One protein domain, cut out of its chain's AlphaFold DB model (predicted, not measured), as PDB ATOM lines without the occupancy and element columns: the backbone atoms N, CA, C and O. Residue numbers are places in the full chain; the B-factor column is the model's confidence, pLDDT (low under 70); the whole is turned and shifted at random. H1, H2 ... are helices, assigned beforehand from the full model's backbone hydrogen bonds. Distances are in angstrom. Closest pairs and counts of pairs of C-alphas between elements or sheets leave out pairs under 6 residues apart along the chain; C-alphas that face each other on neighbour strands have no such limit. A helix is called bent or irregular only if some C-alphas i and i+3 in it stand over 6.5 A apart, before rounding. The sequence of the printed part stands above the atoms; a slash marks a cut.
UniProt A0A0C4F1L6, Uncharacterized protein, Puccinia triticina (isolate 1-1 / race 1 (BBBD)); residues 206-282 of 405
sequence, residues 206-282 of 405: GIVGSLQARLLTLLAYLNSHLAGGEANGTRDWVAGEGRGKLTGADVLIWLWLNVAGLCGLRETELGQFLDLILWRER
ATOM      1  N   GLY A 206     -47.326  -9.150  90.840       93.62
ATOM      2  CA  GLY A 206     -46.013  -8.544  90.657       93.62
ATOM      3  C   GLY A 206     -45.310  -8.294  91.990       93.62
ATOM      4  O   GLY A 206     -44.151  -8.683  92.167       93.62
ATOM      5  N   ILE A 207     -46.016  -7.721  92.971       91.69
ATOM      6  CA  ILE A 207     -45.454  -7.497  94.313       91.69
ATOM      7  C   ILE A 207     -45.135  -8.833  94.989       91.69
ATOM      8  O   ILE A 207     -44.028  -8.999  95.508       91.69
ATOM      9  N   VAL A 208     -46.057  -9.799  94.949       90.31
ATOM     10  CA  VAL A 208     -45.853 -11.119  95.570       90.31
ATOM     11  C   VAL A 208     -44.663 -11.847  94.943       90.31
ATOM     12  O   VAL A 208     -43.803 -12.329  95.680       90.31
ATOM     13  N   GLY A 209     -44.557 -11.855  93.612       91.56
ATOM     14  CA  GLY A 209     -43.418 -12.444  92.908       91.56
ATOM     15  C   GLY A 209     -42.091 -11.766  93.263       91.56
ATOM     16  O   GLY A 209     -41.097 -12.444  93.523       91.56
ATOM     17  N   SER A 210     -42.075 -10.431  93.370       94.38
ATOM     18  CA  SER A 210     -40.866  -9.684  93.752       94.38
ATOM     19  C   SER A 210     -40.405  -9.983  95.187       94.38
ATOM     20  O   SER A 210     -39.205 -10.118  95.443       94.38
ATOM     21  N   LEU A 211     -41.347 -10.131  96.125       93.75
ATOM     22  CA  LEU A 211     -41.057 -10.476  97.516       93.75
ATOM     23  C   LEU A 211     -40.575 -11.919  97.636       93.75
ATOM     24  O   LEU A 211     -39.609 -12.176  98.355       93.75
ATOM     25  N   GLN A 212     -41.190 -12.840  96.894       93.62
ATOM     26  CA  GLN A 212     -40.764 -14.235  96.842       93.62
ATOM     27  C   GLN A 212     -39.334 -14.356  96.295       93.62
ATOM     28  O   GLN A 212     -38.499 -15.008  96.917       93.62
ATOM     29  N   ALA A 213     -39.000 -13.657  95.206       94.50
ATOM     30  CA  ALA A 213     -37.644 -13.648  94.650       94.50
ATOM     31  C   ALA A 213     -36.596 -13.109  95.644       94.50
ATOM     32  O   ALA A 213     -35.509 -13.676  95.792       94.50
ATOM     33  N   ARG A 214     -36.929 -12.037  96.378       96.38
ATOM     34  CA  ARG A 214     -36.065 -11.505  97.447       96.38
ATOM     35  C   ARG A 214     -35.895 -12.496  98.595       96.38
ATOM     36  O   ARG A 214     -34.778 -12.668  99.076       96.38
ATOM     37  N   LEU A 215     -36.967 -13.169  99.007       95.00
ATOM     38  CA  LEU A 215     -36.907 -14.191 100.049       95.00
ATOM     39  C   LEU A 215     -36.009 -15.362  99.627       95.00
ATOM     40  O   LEU A 215     -35.138 -15.755 100.396       95.00
ATOM     41  N   LEU A 216     -36.138 -15.855  98.393       95.69
ATOM     42  CA  LEU A 216     -35.262 -16.905  97.860       95.69
ATOM     43  C   LEU A 216     -33.793 -16.468  97.811       95.69
ATOM     44  O   LEU A 216     -32.909 -17.266  98.107       95.69
ATOM     45  N   THR A 217     -33.524 -15.193  97.518       96.75
ATOM     46  CA  THR A 217     -32.163 -14.633  97.557       96.75
ATOM     47  C   THR A 217     -31.595 -14.624  98.983       96.75
ATOM     48  O   THR A 217     -30.432 -14.973  99.188       96.75
ATOM     49  N   LEU A 218     -32.409 -14.279  99.989       96.19
ATOM     50  CA  LEU A 218     -32.003 -14.337 101.400       96.19
ATOM     51  C   LEU A 218     -31.750 -15.776 101.867       96.19
ATOM     52  O   LEU A 218     -30.777 -16.026 102.577       96.19
ATOM     53  N   LEU A 219     -32.590 -16.725 101.446       96.19
ATOM     54  CA  LEU A 219     -32.401 -18.147 101.741       96.19
ATOM     55  C   LEU A 219     -31.146 -18.704 101.061       96.19
ATOM     56  O   LEU A 219     -30.413 -19.467 101.686       96.19
ATOM     57  N   ALA A 220     -30.846 -18.267  99.835       96.50
ATOM     58  CA  ALA A 220     -29.611 -18.614  99.140       96.50
ATOM     59  C   ALA A 220     -28.378 -18.105  99.896       96.50
ATOM     60  O   ALA A 220     -27.448 -18.873 100.129       96.50
ATOM     61  N   TYR A 221     -28.400 -16.846 100.349       95.75
ATOM     62  CA  TYR A 221     -27.327 -16.284 101.172       95.75
ATOM     63  C   TYR A 221     -27.133 -17.080 102.467       95.75
ATOM     64  O   TYR A 221     -26.012 -17.448 102.810       95.75
ATOM     65  N   LEU A 222     -28.228 -17.398 103.162       95.38
ATOM     66  CA  LEU A 222     -28.181 -18.184 104.390       95.38
ATOM     67  C   LEU A 222     -27.643 -19.601 104.142       95.38
ATOM     68  O   LEU A 222     -26.844 -20.096 104.933       95.38
ATOM     69  N   ASN A 223     -28.028 -20.237 103.035       95.62
ATOM     70  CA  ASN A 223     -27.497 -21.539 102.644       95.62
ATOM     71  C   ASN A 223     -25.991 -21.466 102.372       95.62
ATOM     72  O   ASN A 223     -25.246 -22.284 102.895       95.62
ATOM     73  N   SER A 224     -25.523 -20.474 101.608       94.31
ATOM     74  CA  SER A 224     -24.089 -20.267 101.356       94.31
ATOM     75  C   SER A 224     -23.304 -19.979 102.639       94.31
ATOM     76  O   SER A 224     -22.184 -20.465 102.807       94.31
ATOM     77  N   HIS A 225     -23.904 -19.229 103.564       92.88
ATOM     78  CA  HIS A 225     -23.340 -18.963 104.885       92.88
ATOM     79  C   HIS A 225     -23.188 -20.256 105.697       92.88
ATOM     80  O   HIS A 225     -22.110 -20.534 106.222       92.88
ATOM     81  N   LEU A 226     -24.227 -21.096 105.737       93.19
ATOM     82  CA  LEU A 226     -24.207 -22.396 106.419       93.19
ATOM     83  C   LEU A 226     -23.271 -23.413 105.750       93.19
ATOM     84  O   LEU A 226     -22.592 -24.172 106.440       93.19
ATOM     85  N   ALA A 227     -23.167 -23.388 104.422       92.69
ATOM     86  CA  ALA A 227     -22.263 -24.242 103.655       92.69
ATOM     87  C   ALA A 227     -20.777 -23.971 103.954       92.69
ATOM     88  O   ALA A 227     -19.919 -24.777 103.593       92.69
ATOM     89  N   GLY A 228     -20.460 -22.867 104.642       82.38
ATOM     90  CA  GLY A 228     -19.089 -22.529 105.002       82.38
ATOM     91  C   GLY A 228     -18.362 -21.733 103.929       82.38
ATOM     92  O   GLY A 228     -17.160 -21.927 103.753       82.38
ATOM     93  N   GLY A 229     -19.071 -20.838 103.228       64.69
ATOM     94  CA  GLY A 229     -18.504 -19.954 102.199       64.69
ATOM     95  C   GLY A 229     -17.299 -19.108 102.648       64.69
ATOM     96  O   GLY A 229     -16.596 -18.561 101.806       64.69
ATOM     97  N   GLU A 230     -17.006 -19.054 103.949       56.84
ATOM     98  CA  GLU A 230     -15.832 -18.403 104.527       56.84
ATOM     99  C   GLU A 230     -14.973 -19.423 105.297       56.84
ATOM    100  O   GLU A 230     -15.243 -19.686 106.463       56.84
ATOM    101  N   ALA A 231     -13.966 -20.001 104.627       57.38
ATOM    102  CA  ALA A 231     -12.751 -20.692 105.124       57.38
ATOM    103  C   ALA A 231     -12.834 -21.816 106.199       57.38
ATOM    104  O   ALA A 231     -11.927 -22.643 106.262       57.38
ATOM    105  N   ASN A 232     -13.889 -21.913 107.008       64.81
ATOM    106  CA  ASN A 232     -13.943 -22.703 108.248       64.81
ATOM    107  C   ASN A 232     -14.756 -24.009 108.129       64.81
ATOM    108  O   ASN A 232     -14.961 -24.732 109.116       64.81
ATOM    109  N   GLY A 233     -15.172 -24.351 106.907       82.31
ATOM    110  CA  GLY A 233     -16.009 -25.512 106.612       82.31
ATOM    111  C   GLY A 233     -17.483 -25.285 106.950       82.31
ATOM    112  O   GLY A 233     -17.888 -24.191 107.336       82.31
ATOM    113  N   THR A 234     -18.292 -26.333 106.782       86.31
ATOM    114  CA  THR A 234     -19.738 -26.296 107.047       86.31
ATOM    115  C   THR A 234     -20.016 -25.830 108.471       86.31
ATOM    116  O   THR A 234     -19.449 -26.377 109.423       86.31
ATOM    117  N   ARG A 235     -20.891 -24.836 108.615       90.50
ATOM    118  CA  ARG A 235     -21.302 -24.297 109.907       90.50
ATOM    119  C   ARG A 235     -22.429 -25.141 110.497       90.50
ATOM    120  O   ARG A 235     -23.384 -25.503 109.817       90.50
ATOM    121  N   ASP A 236     -22.330 -25.404 111.789       90.81
ATOM    122  CA  ASP A 236     -23.367 -26.050 112.584       90.81
ATOM    123  C   ASP A 236     -24.446 -25.063 113.050       90.81
ATOM    124  O   ASP A 236     -25.605 -25.455 113.186       90.81
ATOM    125  N   TRP A 237     -24.080 -23.793 113.251       91.44
ATOM    126  CA  TRP A 237     -24.967 -22.714 113.693       91.44
ATOM    127  C   TRP A 237     -24.788 -21.456 112.837       91.44
ATOM    128  O   TRP A 237     -23.708 -21.191 112.301       91.44
ATOM    129  N   VAL A 238     -25.849 -20.663 112.709       91.69
ATOM    130  CA  VAL A 238     -25.875 -19.440 111.896       91.69
ATOM    131  C   VAL A 238     -24.924 -18.390 112.470       91.69
ATOM    132  O   VAL A 238     -24.182 -17.744 111.725       91.69
ATOM    133  N   ALA A 239     -24.929 -18.217 113.791       88.44
ATOM    134  CA  ALA A 239     -24.132 -17.200 114.466       88.44
ATOM    135  C   ALA A 239     -22.758 -17.720 114.934       88.44
ATOM    136  O   ALA A 239     -22.521 -18.918 115.090       88.44
ATOM    137  N   GLY A 240     -21.841 -16.781 115.182       82.25
ATOM    138  CA  GLY A 240     -20.478 -17.066 115.638       82.25
ATOM    139  C   GLY A 240     -19.594 -17.686 114.553       82.25
ATOM    140  O   GLY A 240     -19.830 -17.497 113.360       82.25
ATOM    141  N   GLU A 241     -18.585 -18.451 114.970       81.75
ATOM    142  CA  GLU A 241     -17.652 -19.175 114.084       81.75
ATOM    143  C   GLU A 241     -18.275 -20.428 113.437       81.75
ATOM    144  O   GLU A 241     -17.587 -21.247 112.834       81.75
ATOM    145  N   GLY A 242     -19.588 -20.616 113.585       78.56
ATOM    146  CA  GLY A 242     -20.318 -21.732 113.003       78.56
ATOM    147  C   GLY A 242     -20.228 -23.039 113.785       78.56
ATOM    148  O   GLY A 242     -21.091 -23.875 113.600       78.56
ATOM    149  N   ARG A 243     -19.272 -23.224 114.700       81.19
ATOM    150  CA  ARG A 243     -19.164 -24.439 115.547       81.19
ATOM    151  C   ARG A 243     -19.558 -24.215 117.013       81.19
ATOM    152  O   ARG A 243     -19.225 -25.012 117.883       81.19
ATOM    153  N   GLY A 244     -20.210 -23.086 117.291       79.94
ATOM    154  CA  GLY A 244     -20.518 -22.611 118.641       79.94
ATOM    155  C   GLY A 244     -21.746 -23.259 119.290       79.94
ATOM    156  O   GLY A 244     -22.083 -24.411 119.042       79.94
ATOM    157  N   LYS A 245     -22.416 -22.501 120.160       86.75
ATOM    158  CA  LYS A 245     -23.695 -22.886 120.774       86.75
ATOM    159  C   LYS A 245     -24.855 -22.348 119.937       86.75
ATOM    160  O   LYS A 245     -24.710 -21.306 119.302       86.75
ATOM    161  N   LEU A 246     -26.007 -23.014 120.023       88.19
ATOM    162  CA  LEU A 246     -27.288 -22.489 119.550       88.19
ATOM    163  C   LEU A 246     -27.490 -21.060 120.077       88.19
ATOM    164  O   LEU A 246     -27.409 -20.827 121.287       88.19
ATOM    165  N   THR A 247     -27.774 -20.119 119.184       90.25
ATOM    166  CA  THR A 247     -28.054 -18.725 119.546       90.25
ATOM    167  C   THR A 247     -29.523 -18.371 119.322       90.25
ATOM    168  O   THR A 247     -30.277 -19.102 118.684       90.25
ATOM    169  N   GLY A 248     -29.952 -17.204 119.812       90.69
ATOM    170  CA  GLY A 248     -31.298 -16.698 119.519       90.69
ATOM    171  C   GLY A 248     -31.559 -16.499 118.018       90.69
ATOM    172  O   GLY A 248     -32.693 -16.666 117.574       90.69
ATOM    173  N   ALA A 249     -30.522 -16.207 117.221       92.00
ATOM    174  CA  ALA A 249     -30.649 -16.070 115.769       92.00
ATOM    175  C   ALA A 249     -31.035 -17.401 115.110       92.00
ATOM    176  O   ALA A 249     -31.919 -17.431 114.256       92.00
ATOM    177  N   ASP A 250     -30.429 -18.498 115.566       93.00
ATOM    178  CA  ASP A 250     -30.736 -19.850 115.107       93.00
ATOM    179  C   ASP A 250     -32.214 -20.193 115.357       93.00
ATOM    180  O   ASP A 250     -32.913 -20.638 114.451       93.00
ATOM    181  N   VAL A 251     -32.726 -19.900 116.558       92.38
ATOM    182  CA  VAL A 251     -34.136 -20.127 116.926       92.38
ATOM    183  C   VAL A 251     -35.096 -19.310 116.068       92.38
ATOM    184  O   VAL A 251     -36.090 -19.846 115.577       92.38
ATOM    185  N   LEU A 252     -34.812 -18.022 115.873       93.25
ATOM    186  CA  LEU A 252     -35.681 -17.140 115.093       93.25
ATOM    187  C   LEU A 252     -35.746 -17.568 113.626       93.25
ATOM    188  O   LEU A 252     -36.834 -17.645 113.057       93.25
ATOM    189  N   ILE A 253     -34.599 -17.878 113.025       94.25
ATOM    190  CA  ILE A 253     -34.526 -18.335 111.634       94.25
ATOM    191  C   ILE A 253     -35.240 -19.680 111.487       94.25
ATOM    192  O   ILE A 253     -36.056 -19.844 110.580       94.25
ATOM    193  N   TRP A 254     -34.999 -20.617 112.405       94.06
ATOM    194  CA  TRP A 254     -35.653 -21.921 112.394       94.06
ATOM    195  C   TRP A 254     -37.181 -21.803 112.491       94.06
ATOM    196  O   TRP A 254     -37.898 -22.471 111.743       94.06
ATOM    197  N   LEU A 255     -37.695 -20.919 113.351       93.88
ATOM    198  CA  LEU A 255     -39.136 -20.679 113.477       93.88
ATOM    199  C   LEU A 255     -39.736 -20.213 112.144       93.88
ATOM    200  O   LEU A 255     -40.731 -20.780 111.691       93.88
ATOM    201  N   TRP A 256     -39.102 -19.231 111.495       94.31
ATOM    202  CA  TRP A 256     -39.552 -18.708 110.202       94.31
ATOM    203  C   TRP A 256     -39.521 -19.759 109.091       94.31
ATOM    204  O   TRP A 256     -40.450 -19.815 108.288       94.31
ATOM    205  N   LEU A 257     -38.513 -20.633 109.067       93.69
ATOM    206  CA  LEU A 257     -38.443 -21.718 108.083       93.69
ATOM    207  C   LEU A 257     -39.555 -22.754 108.262       93.69
ATOM    208  O   LEU A 257     -40.074 -23.257 107.270       93.69
ATOM    209  N   ASN A 258     -39.965 -23.053 109.497       91.44
ATOM    210  CA  ASN A 258     -41.050 -24.009 109.732       91.44
ATOM    211  C   ASN A 258     -42.433 -23.460 109.380       91.44
ATOM    212  O   ASN A 258     -43.324 -24.236 109.045       91.44
ATOM    213  N   VAL A 259     -42.610 -22.138 109.411       92.88
ATOM    214  CA  VAL A 259     -43.854 -21.496 108.960       92.88
ATOM    215  C   VAL A 259     -43.791 -21.022 107.506       92.88
ATOM    216  O   VAL A 259     -44.797 -20.545 106.991       92.88
ATOM    217  N   ALA A 260     -42.662 -21.184 106.807       90.75
ATOM    218  CA  ALA A 260     -42.494 -20.713 105.430       90.75
ATOM    219  C   ALA A 260     -43.524 -21.327 104.462       90.75
ATOM    220  O   ALA A 260     -44.021 -20.631 103.573       90.75
ATOM    221  N   GLY A 261     -43.919 -22.586 104.688       87.69
ATOM    222  CA  GLY A 261     -44.999 -23.237 103.938       87.69
ATOM    223  C   GLY A 261     -46.351 -22.527 104.089       87.69
ATOM    224  O   GLY A 261     -47.099 -22.406 103.121       87.69
ATOM    225  N   LEU A 262     -46.636 -21.958 105.268       86.94
ATOM    226  CA  LEU A 262     -47.842 -21.150 105.506       86.94
ATOM    227  C   LEU A 262     -47.773 -19.786 104.804       86.94
ATOM    228  O   LEU A 262     -48.806 -19.189 104.507       86.94
ATOM    229  N   CYS A 263     -46.567 -19.297 104.510       84.56
ATOM    230  CA  CYS A 263     -46.340 -18.061 103.761       84.56
ATOM    231  C   CYS A 263     -46.377 -18.257 102.234       84.56
ATOM    232  O   CYS A 263     -46.164 -17.295 101.496       84.56
ATOM    233  N   GLY A 264     -46.660 -19.473 101.752       88.00
ATOM    234  CA  GLY A 264     -46.739 -19.790 100.325       88.00
ATOM    235  C   GLY A 264     -45.400 -20.142  99.674       88.00
ATOM    236  O   GLY A 264     -45.349 -20.252  98.449       88.00
ATOM    237  N   LEU A 265     -44.336 -20.337 100.462       92.56
ATOM    238  CA  LEU A 265     -43.084 -20.894  99.956       92.56
ATOM    239  C   LEU A 265     -43.275 -22.396  99.717       92.56
ATOM    240  O   LEU A 265     -43.714 -23.117 100.616       92.56
ATOM    241  N   ARG A 266     -42.966 -22.887  98.515       93.56
ATOM    242  CA  ARG A 266     -43.140 -24.319  98.213       93.56
ATOM    243  C   ARG A 266     -41.958 -25.114  98.756       93.56
ATOM    244  O   ARG A 266     -40.815 -24.683  98.636       93.56
ATOM    245  N   GLU A 267     -42.206 -26.328  99.241       92.62
ATOM    246  CA  GLU A 267     -41.129 -27.226  99.693       92.62
ATOM    247  C   GLU A 267     -40.119 -27.544  98.575       92.62
ATOM    248  O   GLU A 267     -38.937 -27.721  98.838       92.62
ATOM    249  N   THR A 268     -40.538 -27.523  97.304       95.56
ATOM    250  CA  THR A 268     -39.628 -27.668  96.154       95.56
ATOM    251  C   THR A 268     -38.646 -26.504  96.021       95.56
ATOM    252  O   THR A 268     -37.508 -26.705  95.611       95.56
ATOM    253  N   GLU A 269     -39.077 -25.285  96.361       95.56
ATOM    254  CA  GLU A 269     -38.228 -24.089  96.340       95.56
ATOM    255  C   GLU A 269     -37.293 -24.061  97.547       95.56
ATOM    256  O   GLU A 269     -36.179 -23.561  97.442       95.56
ATOM    257  N   LEU A 270     -37.714 -24.615  98.685       94.94
ATOM    258  CA  LEU A 270     -36.828 -24.795  99.831       94.94
ATOM    259  C   LEU A 270     -35.814 -25.926  99.580       94.94
ATOM    260  O   LEU A 270     -34.658 -25.814  99.980       94.94
ATOM    261  N   GLY A 271     -36.229 -26.961  98.839       95.31
ATOM    262  CA  GLY A 271     -35.450 -28.141  98.447       95.31
ATOM    263  C   GLY A 271     -34.120 -27.852  97.751       95.31
ATOM    264  O   GLY A 271     -33.221 -28.688  97.786       95.31
ATOM    265  N   GLN A 272     -33.967 -26.671  97.146       96.50
ATOM    266  CA  GLN A 272     -32.716 -26.261  96.498       96.50
ATOM    267  C   GLN A 272     -31.613 -25.852  97.497       96.50
ATOM    268  O   GLN A 272     -30.450 -25.750  97.115       96.50
ATOM    269  N   PHE A 273     -31.957 -25.631  98.771       96.69
ATOM    270  CA  PHE A 273     -31.042 -25.184  99.824       96.69
ATOM    271  C   PHE A 273     -30.689 -26.344 100.767       96.69
ATOM    272  O   PHE A 273     -31.196 -26.441 101.886       96.69
ATOM    273  N   LEU A 274     -29.841 -27.263 100.296       95.12
ATOM    274  CA  LEU A 274     -29.543 -28.512 101.005       95.12
ATOM    275  C   LEU A 274     -28.933 -28.286 102.398       95.12
ATOM    276  O   LEU A 274     -29.376 -28.908 103.359       95.12
ATOM    277  N   ASP A 275     -27.947 -27.396 102.526       94.88
ATOM    278  CA  ASP A 275     -27.290 -27.127 103.812       94.88
ATOM    279  C   ASP A 275     -28.261 -26.488 104.808       94.88
ATOM    280  O   ASP A 275     -28.233 -26.807 105.997       94.88
ATOM    281  N   LEU A 276     -29.176 -25.649 104.315       95.31
ATOM    282  CA  LEU A 276     -30.244 -25.058 105.112       95.31
ATOM    283  C   LEU A 276     -31.247 -26.107 105.611       95.31
ATOM    284  O   LEU A 276     -31.665 -26.050 106.768       95.31
ATOM    285  N   ILE A 277     -31.621 -27.074 104.767       94.81
ATOM    286  CA  ILE A 277     -32.504 -28.186 105.154       94.81
ATOM    287  C   ILE A 277     -31.811 -29.082 106.177       94.81
ATOM    288  O   ILE A 277     -32.384 -29.364 107.228       94.81
ATOM    289  N   LEU A 278     -30.561 -29.471 105.920       92.94
ATOM    290  CA  LEU A 278     -29.775 -30.270 106.858       92.94
ATOM    291  C   LEU A 278     -29.613 -29.545 108.197       92.94
ATOM    292  O   LEU A 278     -29.721 -30.169 109.251       92.94
ATOM    293  N   TRP A 279     -29.391 -28.232 108.174       93.31
ATOM    294  CA  TRP A 279     -29.347 -27.402 109.373       93.31
ATOM    295  C   TRP A 279     -30.695 -27.370 110.111       93.31
ATOM    296  O   TRP A 279     -30.725 -27.584 111.322       93.31
ATOM    297  N   ARG A 280     -31.814 -27.193 109.393       92.81
ATOM    298  CA  ARG A 280     -33.181 -27.207 109.953       92.81
ATOM    299  C   ARG A 280     -33.522 -28.542 110.620       92.81
ATOM    300  O   ARG A 280     -34.168 -28.544 111.669       92.81
ATOM    301  N   GLU A 281     -33.116 -29.656 110.012       90.75
ATOM    302  CA  GLU A 281     -33.414 -31.017 110.479       90.75
ATOM    303  C   GLU A 281     -32.477 -31.513 111.589       90.75
ATOM    304  O   GLU A 281     -32.748 -32.540 112.227       90.75
ATOM    305  N   ARG A 282     -31.373 -30.807 111.866       85.19
ATOM    306  CA  ARG A 282     -30.466 -31.200 112.949       85.19
ATOM    307  C   ARG A 282     -31.212 -31.254 114.278       85.19
ATOM    308  O   ARG A 282     -31.871 -30.314 114.716       85.19
TER     309      ARG A 282
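This is residues 206 to 282 of the 405 residues of an uncharacterized protein of Puccinia triticina (isolate 1-1 / race 1 (BBBD)) (UniProt A0A0C4F1L6). Two long helices, H1 and H2, form the two long sides of an open frame, running in roughly opposite directions with a gap between them, and the short helices H3 and H4 lie across one side of that gap. H4 reaches from the second half of H1 toward H2, about perpendicular to both, while a long loop, residues 227 to 247, joins H1 to H2 at one end of the frame. The printed part has 77 residues with four named helices, in the order H1, H2, H3, H4, and no named strand; its class is all helix, with 49 residues in the helices. The whole is compact by its radius of gyration of the C-alphas, 12.8 A, and elongated in outline, with spans of 39 by 22 by 18 A.

H1, residues 206 to 226, touches H4, residues 274 to 281, with its residues 219 to 226 alone. Their closest C-alphas are those of Asn 223 and Leu 276, 5.1 A apart, and their lines stand at 84 degrees, about perpendicular. H1 is close to but not clearly touching H3, residues 267 to 270: the closest C-alphas, those of Leu 216 and Glu 269, are 7.9 A apart. H1 and H2, residues 248 to 263, are apart, although they follow each other in the chain; no C-alpha of the one is within 8 A of the other. H2 touches no helix. It is close to but not clearly touching H3, where the C-alphas of Gly 261 and Glu 267 come closest at 7.0 A. It is also close to but not clearly touching H4, with the C-alphas of Trp 254 and Arg 280 closest at 6.3 A, and their lines stand at 79 degrees, about perpendicular. H3 and H4 are close but not clearly touching, the closest C-alphas being those of Leu 270 and Ile 277, 7.7 A apart. In H1 and H4 every O i to N i+4 pair is within hydrogen-bond range; in H2 it is 10 of 12, and H3 is too short for such a pair, but its one O i to N i+3 pair is within range.

H1 begins at C-alpha 206, at (-46.013, -8.544, 90.657), and ends at C-alpha 226, at (-24.207, -22.396, 106.419), 30.3 A away; with 21 residues it is the longest helix. Residues 227 to 247 follow with no named element, their C-alphas 9 to 19 A from the mean of the C-alphas. H2 begins at C-alpha 248, at (-31.298, -16.698, 119.519), and measures 21.8 A from first to last C-alpha. It has a kink of 28 degrees near residue 257 and is irregular: C-alphas 258 and 261 are 7.1 A apart, and its line is a rough one. H3 has four residues and measures 4.9 A. H4 measures 10.5 A and ends at C-alpha 281, at (-33.414, -31.017, 110.479).

The two C-alphas farthest apart are those of Gly 206 and Gly 244, at 40.4 A, and the first and last printed C-alphas, those of Gly 206 and Arg 282, are 35.4 A apart. The printed part has no cut. The link from H1 to H2, of 21 residues, is long; the links from H2 to H3 and from H3 to H4, of 3 residues each, are tight. The mean pLDDT of the printed part is 90.1, and the model's confidence is low, under 70, at residues 229 to 232, which lie in the long link.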